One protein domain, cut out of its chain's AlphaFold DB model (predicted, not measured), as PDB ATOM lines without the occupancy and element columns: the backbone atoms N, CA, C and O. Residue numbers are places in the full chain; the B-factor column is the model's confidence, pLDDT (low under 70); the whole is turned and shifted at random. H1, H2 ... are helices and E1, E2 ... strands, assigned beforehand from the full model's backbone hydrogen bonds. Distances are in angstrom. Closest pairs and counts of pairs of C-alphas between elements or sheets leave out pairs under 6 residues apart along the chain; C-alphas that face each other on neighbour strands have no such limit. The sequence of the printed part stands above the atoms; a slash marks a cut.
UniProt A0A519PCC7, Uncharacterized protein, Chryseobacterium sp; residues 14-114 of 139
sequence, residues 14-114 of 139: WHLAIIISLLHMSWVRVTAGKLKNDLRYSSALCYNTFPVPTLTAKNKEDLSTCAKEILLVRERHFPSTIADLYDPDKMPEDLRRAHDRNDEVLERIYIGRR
ATOM      1  N   TRP A  14     -21.542 101.911  26.869       98.38
ATOM      2  CA  TRP A  14     -21.609 100.458  26.665       98.38
ATOM      3  C   TRP A  14     -22.606 100.038  25.573       98.38
ATOM      4  O   TRP A  14     -22.447  98.961  25.001       98.38
ATOM      5  N   HIS A  15     -23.594 100.869  25.217       98.00
ATOM      6  CA  HIS A  15     -24.469 100.593  24.069       98.00
ATOM      7  C   HIS A  15     -23.669 100.508  22.767       98.00
ATOM      8  O   HIS A  15     -23.946  99.659  21.919       98.00
ATOM      9  N   LEU A  16     -22.646 101.360  22.620       98.06
ATOM     10  CA  LEU A  16     -21.782 101.365  21.446       98.06
ATOM     11  C   LEU A  16     -21.057 100.023  21.300       98.06
ATOM     12  O   LEU A  16     -21.025  99.490  20.197       98.06
ATOM     13  N   ALA A  17     -20.552  99.467  22.407       98.56
ATOM     14  CA  ALA A  17     -19.883  98.165  22.457       98.56
ATOM     15  C   ALA A  17     -20.752  97.047  21.862       98.56
ATOM     16  O   ALA A  17     -20.284  96.236  21.067       98.56
ATOM     17  N   ILE A  18     -22.045  97.045  22.200       98.38
ATOM     18  CA  ILE A  18     -23.005  96.075  21.670       98.38
ATOM     19  C   ILE A  18     -23.241  96.321  20.179       98.38
ATOM     20  O   ILE A  18     -23.111  95.397  19.383       98.38
ATOM     21  N   ILE A  19     -23.549  97.556  19.779       97.69
ATOM     22  CA  ILE A  19     -23.959  97.876  18.401       97.69
ATOM     23  C   ILE A  19     -22.842  97.615  17.383       97.69
ATOM     24  O   ILE A  19     -23.127  97.258  16.244       97.69
ATOM     25  N   ILE A  20     -21.577  97.784  17.771       97.62
ATOM     26  CA  ILE A  20     -20.435  97.542  16.875       97.62
ATOM     27  C   ILE A  20     -19.887  96.115  16.957       97.62
ATOM     28  O   ILE A  20     -18.935  95.806  16.248       97.62
ATOM     29  N   SER A  21     -20.462  95.262  17.808       98.31
ATOM     30  CA  SER A  21     -20.013  93.879  17.967       98.31
ATOM     31  C   SER A  21     -20.375  93.002  16.770       98.31
ATOM     32  O   SER A  21     -21.402  93.192  16.103       98.31
ATOM     33  N   LEU A  22     -19.581  91.955  16.559       97.69
ATOM     34  CA  LEU A  22     -19.894  90.884  15.625       97.69
ATOM     35  C   LEU A  22     -21.219  90.201  15.978       97.69
ATOM     36  O   LEU A  22     -21.979  89.860  15.076       97.69
ATOM     37  N   LEU A  23     -21.532  90.039  17.266       98.06
ATOM     38  CA  LEU A  23     -22.765  89.382  17.705       98.06
ATOM     39  C   LEU A  23     -24.016  90.156  17.263       98.06
ATOM     40  O   LEU A  23     -24.953  89.566  16.719       98.06
ATOM     41  N   HIS A  24     -24.008  91.481  17.428       98.38
ATOM     42  CA  HIS A  24     -25.079  92.340  16.920       98.38
ATOM     43  C   HIS A  24     -25.117  92.342  15.394       98.38
ATOM     44  O   HIS A  24     -26.188  92.217  14.806       98.38
ATOM     45  N   MET A  25     -23.963  92.398  14.726       97.44
ATOM     46  CA  MET A  25     -23.923  92.334  13.263       97.44
ATOM     47  C   MET A  25     -24.431  91.000  12.704       97.44
ATOM     48  O   MET A  25     -25.086  90.994  11.661       97.44
ATOM     49  N   SER A  26     -24.210  89.879  13.394       97.50
ATOM     50  CA  SER A  26     -24.792  88.584  13.027       97.50
ATOM     51  C   SER A  26     -26.317  88.606  13.125       97.50
ATOM     52  O   SER A  26     -26.980  88.123  12.210       97.50
ATOM     53  N   TRP A  27     -26.885  89.259  14.145       97.94
ATOM     54  CA  TRP A  27     -28.331  89.492  14.227       97.94
ATOM     55  C   TRP A  27     -28.849  90.374  13.087       97.94
ATOM     56  O   TRP A  27     -29.790  90.009  12.385       97.94
ATOM     57  N   VAL A  28     -28.204  91.519  12.856       97.31
ATOM     58  CA  VAL A  28     -28.585  92.483  11.813       97.31
ATOM     59  C   VAL A  28     -28.601  91.829  10.435       97.31
ATOM     60  O   VAL A  28     -29.517  92.071   9.654       97.31
ATOM     61  N   ARG A  29     -27.630  90.962  10.126       95.31
ATOM     62  CA  ARG A  29     -27.561  90.263   8.829       95.31
ATOM     63  C   ARG A  29     -28.793  89.405   8.530       95.31
ATOM     64  O   ARG A  29     -29.080  89.199   7.349       95.31
ATOM     65  N   VAL A  30     -29.499  88.922   9.557       95.25
ATOM     66  CA  VAL A  30     -30.697  88.078   9.403       95.25
ATOM     67  C   VAL A  30     -32.012  88.828   9.625       95.25
ATOM     68  O   VAL A  30     -33.028  88.408   9.077       95.25
ATOM     69  N   THR A  31     -32.019  89.926  10.389       94.44
ATOM     70  CA  THR A  31     -33.252  90.666  10.725       94.44
ATOM     71  C   THR A  31     -33.438  91.975   9.970       94.44
ATOM     72  O   THR A  31     -34.572  92.441   9.825       94.44
ATOM     73  N   ALA A  32     -32.360  92.590   9.483       94.19
ATOM     74  CA  ALA A  32     -32.451  93.838   8.740       94.19
ATOM     75  C   ALA A  32     -33.112  93.634   7.373       94.19
ATOM     76  O   ALA A  32     -32.939  92.609   6.708       94.19
ATOM     77  N   GLY A  33     -33.804  94.675   6.905       90.81
ATOM     78  CA  GLY A  33     -34.153  94.767   5.492       90.81
ATOM     79  C   GLY A  33     -32.896  94.918   4.630       90.81
ATOM     80  O   GLY A  33     -31.810  95.227   5.125       90.81
ATOM     81  N   LYS A  34     -33.044  94.749   3.317       88.38
ATOM     82  CA  LYS A  34     -31.964  94.985   2.353       88.38
ATOM     83  C   LYS A  34     -32.432  95.909   1.242       88.38
ATOM     84  O   LYS A  34     -33.573  95.813   0.792       88.38
ATOM     85  N   LEU A  35     -31.546  96.789   0.793       86.50
ATOM     86  CA  LEU A  35     -31.702  97.503  -0.468       86.50
ATOM     87  C   LEU A  35     -30.707  96.897  -1.453       86.50
ATOM     88  O   LEU A  35     -29.512  97.158  -1.374       86.50
ATOM     89  N   LYS A  36     -31.198  96.048  -2.362       87.75
ATOM     90  CA  LYS A  36     -30.344  95.149  -3.158       87.75
ATOM     91  C   LYS A  36     -29.482  94.285  -2.222       87.75
ATOM     92  O   LYS A  36     -30.031  93.436  -1.526       87.75
ATOM     93  N   ASN A  37     -28.173  94.524  -2.176       87.31
ATOM     94  CA  ASN A  37     -27.234  93.795  -1.323       87.31
ATOM     95  C   ASN A  37     -26.869  94.556  -0.039       87.31
ATOM     96  O   ASN A  37     -26.292  93.957   0.867       87.31
ATOM     97  N   ASP A  38     -27.239  95.834   0.067       87.62
ATOM     98  CA  ASP A  38     -26.853  96.685   1.188       87.62
ATOM     99  C   ASP A  38     -27.813  96.509   2.365       87.62
ATOM    100  O   ASP A  38     -29.040  96.496   2.205       87.62
ATOM    101  N   LEU A  39     -27.254  96.382   3.570       91.81
ATOM    102  CA  LEU A  39     -28.031  96.289   4.803       91.81
ATOM    103  C   LEU A  39     -28.783  97.598   5.045       91.81
ATOM    104  O   LEU A  39     -28.186  98.673   5.110       91.81
ATOM    105  N   ARG A  40     -30.097  97.501   5.254       92.75
ATOM    106  CA  ARG A  40     -30.926  98.626   5.682       92.75
ATOM    107  C   ARG A  40     -31.305  98.445   7.144       92.75
ATOM    108  O   ARG A  40     -32.288  97.780   7.473       92.75
ATOM    109  N   TYR A  41     -30.503  99.055   8.010       93.81
ATOM    110  CA  TYR A  41     -30.723  99.037   9.450       93.81
ATOM    111  C   TYR A  41     -32.034  99.747   9.816       93.81
ATOM    112  O   TYR A  41     -32.331 100.828   9.304       93.81
ATOM    113  N   SER A  42     -32.799  99.174  10.744       93.38
ATOM    114  CA  SER A  42     -33.909  99.865  11.399       93.38
ATOM    115  C   SER A  42     -33.907  99.557  12.890       93.38
ATOM    116  O   SER A  42     -33.670  98.421  13.304       93.38
ATOM    117  N   SER A  43     -34.187 100.564  13.716       92.81
ATOM    118  CA  SER A  43     -34.308 100.377  15.166       92.81
ATOM    119  C   SER A  43     -35.360  99.315  15.504       92.81
ATOM    120  O   SER A  43     -35.098  98.430  16.311       92.81
ATOM    121  N   ALA A  44     -36.502  99.329  14.811       93.44
ATOM    122  CA  ALA A  44     -37.602  98.395  15.032       93.44
ATOM    123  C   ALA A  44     -37.245  96.920  14.783       93.44
ATOM    124  O   ALA A  44     -37.672  96.075  15.561       93.44
ATOM    125  N   LEU A  45     -36.489  96.602  13.723       93.81
ATOM    126  CA  LEU A  45     -36.186  95.209  13.360       93.81
ATOM    127  C   LEU A  45     -34.843  94.721  13.888       93.81
ATOM    128  O   LEU A  45     -34.691  93.521  14.080       93.81
ATOM    129  N   CYS A  46     -33.882  95.624  14.088       96.31
ATOM    130  CA  CYS A  46     -32.523  95.268  14.477       96.31
ATOM    131  C   CYS A  46     -32.291  95.508  15.968       96.31
ATOM    132  O   CYS A  46     -31.952  94.582  16.689       96.31
ATOM    133  N   TYR A  47     -32.468  96.748  16.433       96.12
ATOM    134  CA  TYR A  47     -32.124  97.141  17.802       96.12
ATOM    135  C   TYR A  47     -33.144  96.622  18.821       96.12
ATOM    136  O   TYR A  47     -32.788  95.927  19.763       96.12
ATOM    137  N   ASN A  48     -34.429  96.901  18.594       95.25
ATOM    138  CA  ASN A  48     -35.510  96.596  19.535       95.25
ATOM    139  C   ASN A  48     -35.755  95.091  19.714       95.25
ATOM    140  O   ASN A  48     -36.378  94.682  20.692       95.25
ATOM    141  N   THR A  49     -35.312  94.275  18.758       96.25
ATOM    142  CA  THR A  49     -35.453  92.814  18.781       96.25
ATOM    143  C   THR A  49     -34.161  92.109  19.174       96.25
ATOM    144  O   THR A  49     -34.197  90.898  19.380       96.25
ATOM    145  N   PHE A  50     -33.030  92.822  19.267       98.19
ATOM    146  CA  PHE A  50     -31.757  92.207  19.623       98.19
ATOM    147  C   PHE A  50     -31.824  91.696  21.071       98.19
ATOM    148  O   PHE A  50     -32.034  92.486  21.996       98.19
ATOM    149  N   PRO A  51     -31.679  90.381  21.300       97.62
ATOM    150  CA  PRO A  51     -31.876  89.809  22.620       97.62
ATOM    151  C   PRO A  51     -30.628  90.027  23.476       97.62
ATOM    152  O   PRO A  51     -29.611  89.358  23.290       97.62
ATOM    153  N   VAL A  52     -30.712  90.952  24.434       96.94
ATOM    154  CA  VAL A  52     -29.631  91.262  25.384       96.94
ATOM    155  C   VAL A  52     -29.923  90.597  26.733       96.94
ATOM    156  O   VAL A  52     -30.977  90.865  27.315       96.94
ATOM    157  N   PRO A  53     -29.039  89.724  27.260       96.06
ATOM    158  CA  PRO A  53     -29.215  89.156  28.592       96.06
ATOM    159  C   PRO A  53     -29.137  90.253  29.661       96.06
ATOM    160  O   PRO A  53     -28.662  91.360  29.413       96.06
ATOM    161  N   THR A  54     -29.564  89.953  30.887       96.44
ATOM    162  CA  THR A  54     -29.411  90.903  31.995       96.44
ATOM    163  C   THR A  54     -27.933  91.236  32.210       96.44
ATOM    164  O   THR A  54     -27.126  90.365  32.531       96.44
ATOM    165  N   LEU A  55     -27.574  92.511  32.041       98.00
ATOM    166  CA  LEU A  55     -26.208  92.990  32.228       98.00
ATOM    167  C   LEU A  55     -25.974  93.390  33.686       98.00
ATOM    168  O   LEU A  55     -26.717  94.196  34.244       98.00
ATOM    169  N   THR A  56     -24.907  92.861  34.286       98.50
ATOM    170  CA  THR A  56     -24.427  93.319  35.597       98.50
ATOM    171  C   THR A  56     -23.734  94.684  35.479       98.50
ATOM    172  O   THR A  56     -23.375  95.118  34.381       98.50
ATOM    173  N   ALA A  57     -23.487  95.357  36.609       98.50
ATOM    174  CA  ALA A  57     -22.696  96.592  36.626       98.50
ATOM    175  C   ALA A  57     -21.287  96.377  36.042       98.50
ATOM    176  O   ALA A  57     -20.837  97.170  35.217       98.50
ATOM    177  N   LYS A  58     -20.644  95.252  36.385       98.38
ATOM    178  CA  LYS A  58     -19.330  94.882  35.849       98.38
ATOM    179  C   LYS A  58     -19.368  94.652  34.336       98.38
ATOM    180  O   LYS A  58     -18.487  95.129  33.633       98.38
ATOM    181  N   ASN A  59     -20.420  94.006  33.822       98.56
ATOM    182  CA  ASN A  59     -20.593  93.824  32.376       98.56
ATOM    183  C   ASN A  59     -20.634  95.181  31.657       98.56
ATOM    184  O   ASN A  59     -19.966  95.368  30.644       98.56
ATOM    185  N   LYS A  60     -21.410  96.139  32.183       98.75
ATOM    186  CA  LYS A  60     -21.516  97.487  31.604       98.75
ATOM    187  C   LYS A  60     -20.192  98.251  31.663       98.75
ATOM    188  O   LYS A  60     -19.863  98.958  30.714       98.75
ATOM    189  N   GLU A  61     -19.432  98.112  32.745       98.75
ATOM    190  CA  GLU A  61     -18.100  98.710  32.889       98.75
ATOM    191  C   GLU A  61     -17.104  98.147  31.861       98.75
ATOM    192  O   GLU A  61     -16.419  98.907  31.171       98.75
ATOM    193  N   ASP A  62     -17.080  96.824  31.695       98.75
ATOM    194  CA  ASP A  62     -16.189  96.147  30.747       98.75
ATOM    195  C   ASP A  62     -16.512  96.516  29.299       98.75
ATOM    196  O   ASP A  62     -15.622  96.876  28.526       98.75
ATOM    197  N   LEU A  63     -17.799  96.513  28.947       98.81
ATOM    198  CA  LEU A  63     -18.270  96.959  27.637       98.81
ATOM    199  C   LEU A  63     -17.956  98.443  27.405       98.81
ATOM    200  O   LEU A  63     -17.527  98.825  26.317       98.81
ATOM    201  N   SER A  64     -18.103  99.289  28.428       98.81
ATOM    202  CA  SER A  64     -17.735 100.706  28.333       98.81
ATOM    203  C   SER A  64     -16.246 100.894  28.057       98.81
ATOM    204  O   SER A  64     -15.873 101.772  27.279       98.81
ATOM    205  N   THR A  65     -15.395 100.073  28.673       98.81
ATOM    206  CA  THR A  65     -13.949 100.079  28.427       98.81
ATOM    207  C   THR A  65     -13.642  99.682  26.986       98.81
ATOM    208  O   THR A  65     -12.946 100.422  26.296       98.81
ATOM    209  N   CYS A  66     -14.246  98.599  26.485       98.81
ATOM    210  CA  CYS A  66     -14.066  98.151  25.099       98.81
ATOM    211  C   CYS A  66     -14.501  99.217  24.079       98.81
ATOM    212  O   CYS A  66     -13.779  99.513  23.128       98.81
ATOM    213  N   ALA A  67     -15.654  99.857  24.302       98.75
ATOM    214  CA  ALA A  67     -16.128 100.940  23.443       98.75
ATOM    215  C   ALA A  67     -15.155 102.130  23.413       98.75
ATOM    216  O   ALA A  67     -14.860 102.656  22.339       98.75
ATOM    217  N   LYS A  68     -14.625 102.543  24.574       98.75
ATOM    218  CA  LYS A  68     -13.624 103.620  24.664       98.75
ATOM    219  C   LYS A  68     -12.330 103.253  23.945       98.75
ATOM    220  O   LYS A  68     -11.802 104.083  23.216       98.75
ATOM    221  N   GLU A  69     -11.840 102.026  24.114       98.69
ATOM    222  CA  GLU A  69     -10.644 101.540  23.417       98.69
ATOM    223  C   GLU A  69     -10.818 101.606  21.896       98.69
ATOM    224  O   GLU A  69      -9.949 102.137  21.208       98.69
ATOM    225  N   ILE A  70     -11.965 101.162  21.368       98.75
ATOM    226  CA  ILE A  70     -12.256 101.250  19.930       98.75
ATOM    227  C   ILE A  70     -12.273 102.709  19.454       98.75
ATOM    228  O   ILE A  70     -11.703 103.013  18.407       98.75
ATOM    229  N   LEU A  71     -12.898 103.622  20.204       98.50
ATOM    230  CA  LEU A  71     -12.918 105.046  19.850       98.50
ATOM    231  C   LEU A  71     -11.514 105.666  19.857       98.50
ATOM    232  O   LEU A  71     -11.159 106.348  18.899       98.50
ATOM    233  N   LEU A  72     -10.705 105.374  20.879       98.50
ATOM    234  CA  LEU A  72      -9.322 105.846  20.973       98.50
ATOM    235  C   LEU A  72      -8.461 105.321  19.823       98.50
ATOM    236  O   LEU A  72      -7.635 106.053  19.287       98.50
ATOM    237  N   VAL A  73      -8.638 104.058  19.427       98.44
ATOM    238  CA  VAL A  73      -7.910 103.504  18.281       98.44
ATOM    239  C   VAL A  73      -8.329 104.199  16.990       98.44
ATOM    240  O   VAL A  73      -7.458 104.609  16.232       98.44
ATOM    241  N   ARG A  74      -9.632 104.410  16.755       98.19
ATOM    242  CA  ARG A  74     -10.101 105.160  15.576       98.19
ATOM    243  C   ARG A  74      -9.479 106.560  15.504       98.19
ATOM    244  O   ARG A  74      -9.075 106.980  14.428       98.19
ATOM    245  N   GLU A  75      -9.374 107.256  16.635       97.81
ATOM    246  CA  GLU A  75      -8.797 108.605  16.710       97.81
ATOM    247  C   GLU A  75      -7.305 108.644  16.340       97.81
ATOM    248  O   GLU A  75      -6.865 109.564  15.652       97.81
ATOM    249  N   ARG A  76      -6.526 107.621  16.717       98.12
ATOM    250  CA  ARG A  76      -5.088 107.528  16.386       98.12
ATOM    251  C   ARG A  76      -4.800 107.465  14.889       98.12
ATOM    252  O   ARG A  76      -3.689 107.784  14.482       98.12
ATOM    253  N   HIS A  77      -5.778 107.052  14.088       97.62
ATOM    254  CA  HIS A  77      -5.656 106.941  12.636       97.62
ATOM    255  C   HIS A  77      -6.146 108.191  11.894       97.62
ATOM    256  O   HIS A  77      -6.304 108.161  10.677       97.62
ATOM    257  N   PHE A  78      -6.387 109.311  12.584       95.56
ATOM    258  CA  PHE A  78      -6.683 110.578  11.913       95.56
ATOM    259  C   PHE A  78      -5.567 110.935  10.903       95.56
ATOM    260  O   PHE A  78      -4.389 110.874  11.265       95.56
ATOM    261  N   PRO A  79      -5.889 111.323   9.648       96.69
ATOM    262  CA  PRO A  79      -7.194 111.778   9.153       96.69
ATOM    263  C   PRO A  79      -8.053 110.729   8.413       96.69
ATOM    264  O   PRO A  79      -8.953 111.122   7.670       96.69
ATOM    265  N   SER A  80      -7.815 109.422   8.574       97.69
ATOM    266  CA  SER A  80      -8.628 108.379   7.924       97.69
ATOM    267  C   SER A  80     -10.120 108.502   8.255       97.69
ATOM    268  O   SER A  80     -10.510 108.739   9.400       97.69
ATOM    269  N   THR A  81     -10.977 108.308   7.251       97.62
ATOM    270  CA  THR A  81     -12.432 108.307   7.436       97.62
ATOM    271  C   THR A  81     -12.912 106.988   8.049       97.62
ATOM    272  O   THR A  81     -12.216 105.976   8.021       97.62
ATOM    273  N   ILE A  82     -14.150 106.952   8.558       96.25
ATOM    274  CA  ILE A  82     -14.763 105.691   9.018       96.25
ATOM    275  C   ILE A  82     -14.825 104.654   7.886       96.25
ATOM    276  O   ILE A  82     -14.655 103.471   8.157       96.25
ATOM    277  N   ALA A  83     -15.031 105.077   6.634       96.69
ATOM    278  CA  ALA A  83     -15.022 104.164   5.495       96.69
ATOM    279  C   ALA A  83     -13.636 103.533   5.292       96.69
ATOM    280  O   ALA A  83     -13.550 102.319   5.138       96.69
ATOM    281  N   ASP A  84     -12.563 104.326   5.390       97.12
ATOM    282  CA  ASP A  84     -11.187 103.823   5.271       97.12
ATOM    283  C   ASP A  84     -10.845 102.838   6.399       97.12
ATOM    284  O   ASP A  84     -10.261 101.785   6.163       97.12
ATOM    285  N   LEU A  85     -11.249 103.161   7.633       97.75
ATOM    286  CA  LEU A  85     -10.971 102.340   8.816       97.75
ATOM    287  C   LEU A  85     -11.698 100.990   8.816       97.75
ATOM    288  O   LEU A  85     -11.258 100.065   9.498       97.75
ATOM    289  N   TYR A  86     -12.815 100.887   8.094       97.00
ATOM    290  CA  TYR A  86     -13.670  99.699   8.042       97.00
ATOM    291  C   TYR A  86     -13.672  99.000   6.678       97.00
ATOM    292  O   TYR A  86     -14.467  98.079   6.477       97.00
ATOM    293  N   ASP A  87     -12.771  99.381   5.770       96.62
ATOM    294  CA  ASP A  87     -12.442  98.578   4.593       96.62
ATOM    295  C   ASP A  87     -11.943  97.193   5.074       96.62
ATOM    296  O   ASP A  87     -10.959  97.126   5.819       96.62
ATOM    297  N   PRO A  88     -12.605  96.076   4.710       93.62
ATOM    298  CA  PRO A  88     -12.242  94.745   5.202       93.62
ATOM    299  C   PRO A  88     -10.782  94.355   4.935       93.62
ATOM    300  O   PRO A  88     -10.168  93.691   5.783       93.62
ATOM    301  N   ASP A  89     -10.236  94.804   3.802       95.69
ATOM    302  CA  ASP A  89      -8.895  94.474   3.322       95.69
ATOM    303  C   ASP A  89      -7.825  95.403   3.915       95.69
ATOM    304  O   ASP A  89      -6.645  95.049   3.949       95.69
ATOM    305  N   LYS A  90      -8.221  96.589   4.402       95.62
ATOM    306  CA  LYS A  90      -7.302  97.632   4.894       95.62
ATOM    307  C   LYS A  90      -7.509  98.041   6.350       95.62
ATOM    308  O   LYS A  90      -6.761  98.889   6.835       95.62
ATOM    309  N   MET A  91      -8.482  97.457   7.052       97.75
ATOM    310  CA  MET A  91      -8.749  97.782   8.454       97.75
ATOM    311  C   MET A  91      -7.462  97.629   9.284       97.75
ATOM    312  O   MET A  91      -6.889  96.529   9.302       97.75
ATOM    313  N   PRO A  92      -7.035  98.690  10.002       98.25
ATOM    314  CA  PRO A  92      -5.845  98.649  10.834       98.25
ATOM    315  C   PRO A  92      -5.880  97.511  11.852       98.25
ATOM    316  O   PRO A  92      -6.901  97.218  12.475       98.25
ATOM    317  N   GLU A  93      -4.733  96.873  12.033       98.25
ATOM    318  CA  GLU A  93      -4.597  95.665  12.846       98.25
ATOM    319  C   GLU A  93      -4.865  95.934  14.341       98.25
ATOM    320  O   GLU A  93      -5.447  95.114  15.044       98.25
ATOM    321  N   ASP A  94      -4.542  97.127  14.841       98.31
ATOM    322  CA  ASP A  94      -4.922  97.549  16.193       98.31
ATOM    323  C   ASP A  94      -6.432  97.780  16.357       98.31
ATOM    324  O   ASP A  94      -6.986  97.423  17.399       98.31
ATOM    325  N   LEU A  95      -7.113  98.302  15.332       98.56
ATOM    326  CA  LEU A  95      -8.569  98.440  15.330       98.56
ATOM    327  C   LEU A  95      -9.242  97.067  15.303       98.56
ATOM    328  O   LEU A  95     -10.171  96.828  16.075       98.56
ATOM    329  N   ARG A  96      -8.737  96.144  14.477       98.38
ATOM    330  CA  ARG A  96      -9.222  94.760  14.409       98.38
ATOM    331  C   ARG A  96      -9.122  94.060  15.765       98.38
ATOM    332  O   ARG A  96     -10.103  93.469  16.211       98.38
ATOM    333  N   ARG A  97      -7.991  94.195  16.466       98.56
ATOM    334  CA  ARG A  97      -7.827  93.662  17.832       98.56
ATOM    335  C   ARG A  97      -8.761  94.308  18.854       98.56
ATOM    336  O   ARG A  97      -9.232  93.618  19.753       98.56
ATOM    337  N   ALA A  98      -9.029  95.609  18.738       98.75
ATOM    338  CA  ALA A  98      -9.966  96.288  19.632       98.75
ATOM    339  C   ALA A  98     -11.398  95.736  19.479       98.75
ATOM    340  O   ALA A  98     -12.074  95.506  20.482       98.75
ATOM    341  N   HIS A  99     -11.834  95.446  18.245       98.69
ATOM    342  CA  HIS A  99     -13.103  94.742  17.995       98.69
ATOM    343  C   HIS A  99     -13.090  93.312  18.516       98.69
ATOM    344  O   HIS A  99     -14.023  92.921  19.207       98.69
ATOM    345  N   ASP A 100     -12.021  92.561  18.264       98.56
ATOM    346  CA  ASP A 100     -11.907  91.175  18.728       98.56
ATOM    347  C   ASP A 100     -12.015  91.061  20.263       98.56
ATOM    348  O   ASP A 100     -12.690  90.173  20.786       98.56
ATOM    349  N   ARG A 101     -11.425  92.014  20.999       98.69
ATOM    350  CA  ARG A 101     -11.556  92.107  22.461       98.69
ATOM    351  C   ARG A 101     -12.987  92.435  22.892       98.69
ATOM    352  O   ARG A 101     -13.488  91.819  23.834       98.69
ATOM    353  N   ASN A 102     -13.637  93.383  22.219       98.81
ATOM    354  CA  ASN A 102     -15.038  93.725  22.469       98.81
ATOM    355  C   ASN A 102     -15.959  92.516  22.251       98.81
ATOM    356  O   ASN A 102     -16.817  92.231  23.087       98.81
ATOM    357  N   ASP A 103     -15.734  91.777  21.164       98.75
ATOM    358  CA  ASP A 103     -16.479  90.567  20.842       98.75
ATOM    359  C   ASP A 103     -16.248  89.485  21.893       98.75
ATOM    360  O   ASP A 103     -17.210  88.925  22.404       98.75
ATOM    361  N   GLU A 104     -15.009  89.235  22.321       98.69
ATOM    362  CA  GLU A 104     -14.754  88.266  23.390       98.69
ATOM    363  C   GLU A 104     -15.483  88.605  24.693       98.69
ATOM    364  O   GLU A 104     -16.083  87.722  25.314       98.69
ATOM    365  N   VAL A 105     -15.428  89.871  25.117       98.75
ATOM    366  CA  VAL A 105     -16.107  90.336  26.333       98.75
ATOM    367  C   VAL A 105     -17.612  90.120  26.208       98.75
ATOM    368  O   VAL A 105     -18.227  89.552  27.114       98.75
ATOM    369  N   LEU A 106     -18.205  90.513  25.079       98.62
ATOM    370  CA  LEU A 106     -19.636  90.357  24.860       98.62
ATOM    371  C   LEU A 106     -20.046  88.881  24.782       98.62
ATOM    372  O   LEU A 106     -21.012  88.476  25.422       98.62
ATOM    373  N   GLU A 107     -19.308  88.042  24.065       98.56
ATOM    374  CA  GLU A 107     -19.629  86.619  23.935       98.56
ATOM    375  C   GLU A 107     -19.528  85.879  25.279       98.56
ATOM    376  O   GLU A 107     -20.398  85.067  25.615       98.56
ATOM    377  N   ARG A 108     -18.544  86.231  26.118       98.44
ATOM    378  CA  ARG A 108     -18.449  85.715  27.492       98.44
ATOM    379  C   ARG A 108     -19.641  86.122  28.356       98.44
ATOM    380  O   ARG A 108     -20.062  85.319  29.183       98.44
ATOM    381  N   ILE A 109     -20.226  87.303  28.148       98.50
ATOM    382  CA  ILE A 109     -21.470  87.703  28.830       98.50
ATOM    383  C   ILE A 109     -22.642  86.795  28.418       98.50
ATOM    384  O   ILE A 109     -23.482  86.470  29.255       98.50
ATOM    385  N   TYR A 110     -22.701  86.364  27.154       98.19
ATOM    386  CA  TYR A 110     -23.796  85.529  26.646       98.19
ATOM    387  C   TYR A 110     -23.680  84.055  27.045       98.19
ATOM    388  O   TYR A 110     -24.691  83.442  27.391       98.19
ATOM    389  N   ILE A 111     -22.481  83.466  26.952       97.50
ATOM    390  CA  ILE A 111     -22.294  82.011  27.122       97.50
ATOM    391  C   ILE A 111     -21.055  81.612  27.945       97.50
ATOM    392  O   ILE A 111     -20.721  80.432  28.014       97.50
ATOM    393  N   GLY A 112     -20.330  82.565  28.540       97.81
ATOM    394  CA  GLY A 112     -19.126  82.306  29.348       97.81
ATOM    395  C   GLY A 112     -17.845  82.002  28.555       97.81
ATOM    396  O   GLY A 112     -16.774  81.856  29.146       97.81
ATOM    397  N   ARG A 113     -17.921  81.936  27.221       97.75
ATOM    398  CA  ARG A 113     -16.802  81.693  26.292       97.75
ATOM    399  C   ARG A 113     -17.070  82.350  24.934       97.75
ATOM    400  O   ARG A 113     -18.147  82.893  24.724       97.75
ATOM    401  N   ARG A 114     -16.127  82.229  23.994       98.00
ATOM    402  CA  ARG A 114     -16.363  82.599  22.591       98.00
ATOM    403  C   ARG A 114     -17.303  81.620  21.885       98.00
ATOM    404  O   ARG A 114     -17.284  80.415  22.173       98.00
TER     405      ARG A 114
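What this domain is: This is residues 14 to 114 of the 139 residues of an uncharacterized protein of Chryseobacterium sp (UniProt A0A519PCC7). Two long helices, H4 and H6, lie side by side as a base, and a slimmer arm rises from them: H1 packs on H4, and H2 runs from H6 away to a small two-stranded hairpin, E1 and E2, with H3 next to H2. The short helix H5 lies near the last residues of H4 and the first of H6, on the stretch that joins them. The printed part has 101 residues, with six named helices and two named strands in the order H1, H2, E1, E2, H3, H4, H5, H6, and its class is mostly helix. It is compact, with a radius of gyration of the C-alphas of 14.3 A, and flat in outline, spanning 38 by 38 by 20 A.

How they stand to each other: H1, residues 14 to 19, and H4, residues 57 to 76, touch, with the C-alphas of Trp 14 and Ser 64 closest at 4.2 A; H4 does so with residues 60 to 67 alone. Their lines are only just about perpendicular, at 70.2 degrees. H2, residues 22 to 31, touches residues 103 to 107 alone of H6, residues 93 to 111, at 74 degrees, about perpendicular; the closest C-alphas, of Leu 22 and Asp 103, are 6.2 A apart. E1, residues 33 to 35, and E2, residues 38 to 40, are an antiparallel hairpin, with N 35 and O 38 at 2.9 A and N 40 and O 33 at 2.8 A, within hydrogen-bond range. H3, residues 43 to 47, touches H2, with the C-alphas of Val 28 and Cys 46 closest at 5.5 A. H4 and H6 touch at a shallow tilt of 14 degrees, opposite ways; their closest C-alphas, of Cys 66 and Asn 102, are 5.2 A apart. H5, residues 82 to 85, is close to H4 but not clearly touching, with the C-alphas of Arg 74 and Leu 85 closest at 7.4 A. Among the pairs that are apart are H2 and H4. Every O i to N i+4 pair is within hydrogen-bond range in H1, H3, H4 and H6, and 5 of 6 are in H2; H5 is too short for such a pair.

Where its parts are: H1 begins at C-alpha 14, at (-21.609, 100.458, 26.665). H2 measures 14.2 A from first to last C-alpha, H4 29.0 A and H6 26.5 A. H6 ends at C-alpha 111, at (-22.294, 82.011, 27.122).

The domain as a whole: The two C-alphas farthest apart, of Lys 36 and Ala 57, are 40.5 A apart. The printed part has no cut and no long link. The mean pLDDT of the printed part is 96.8, and no printed residue is under 70.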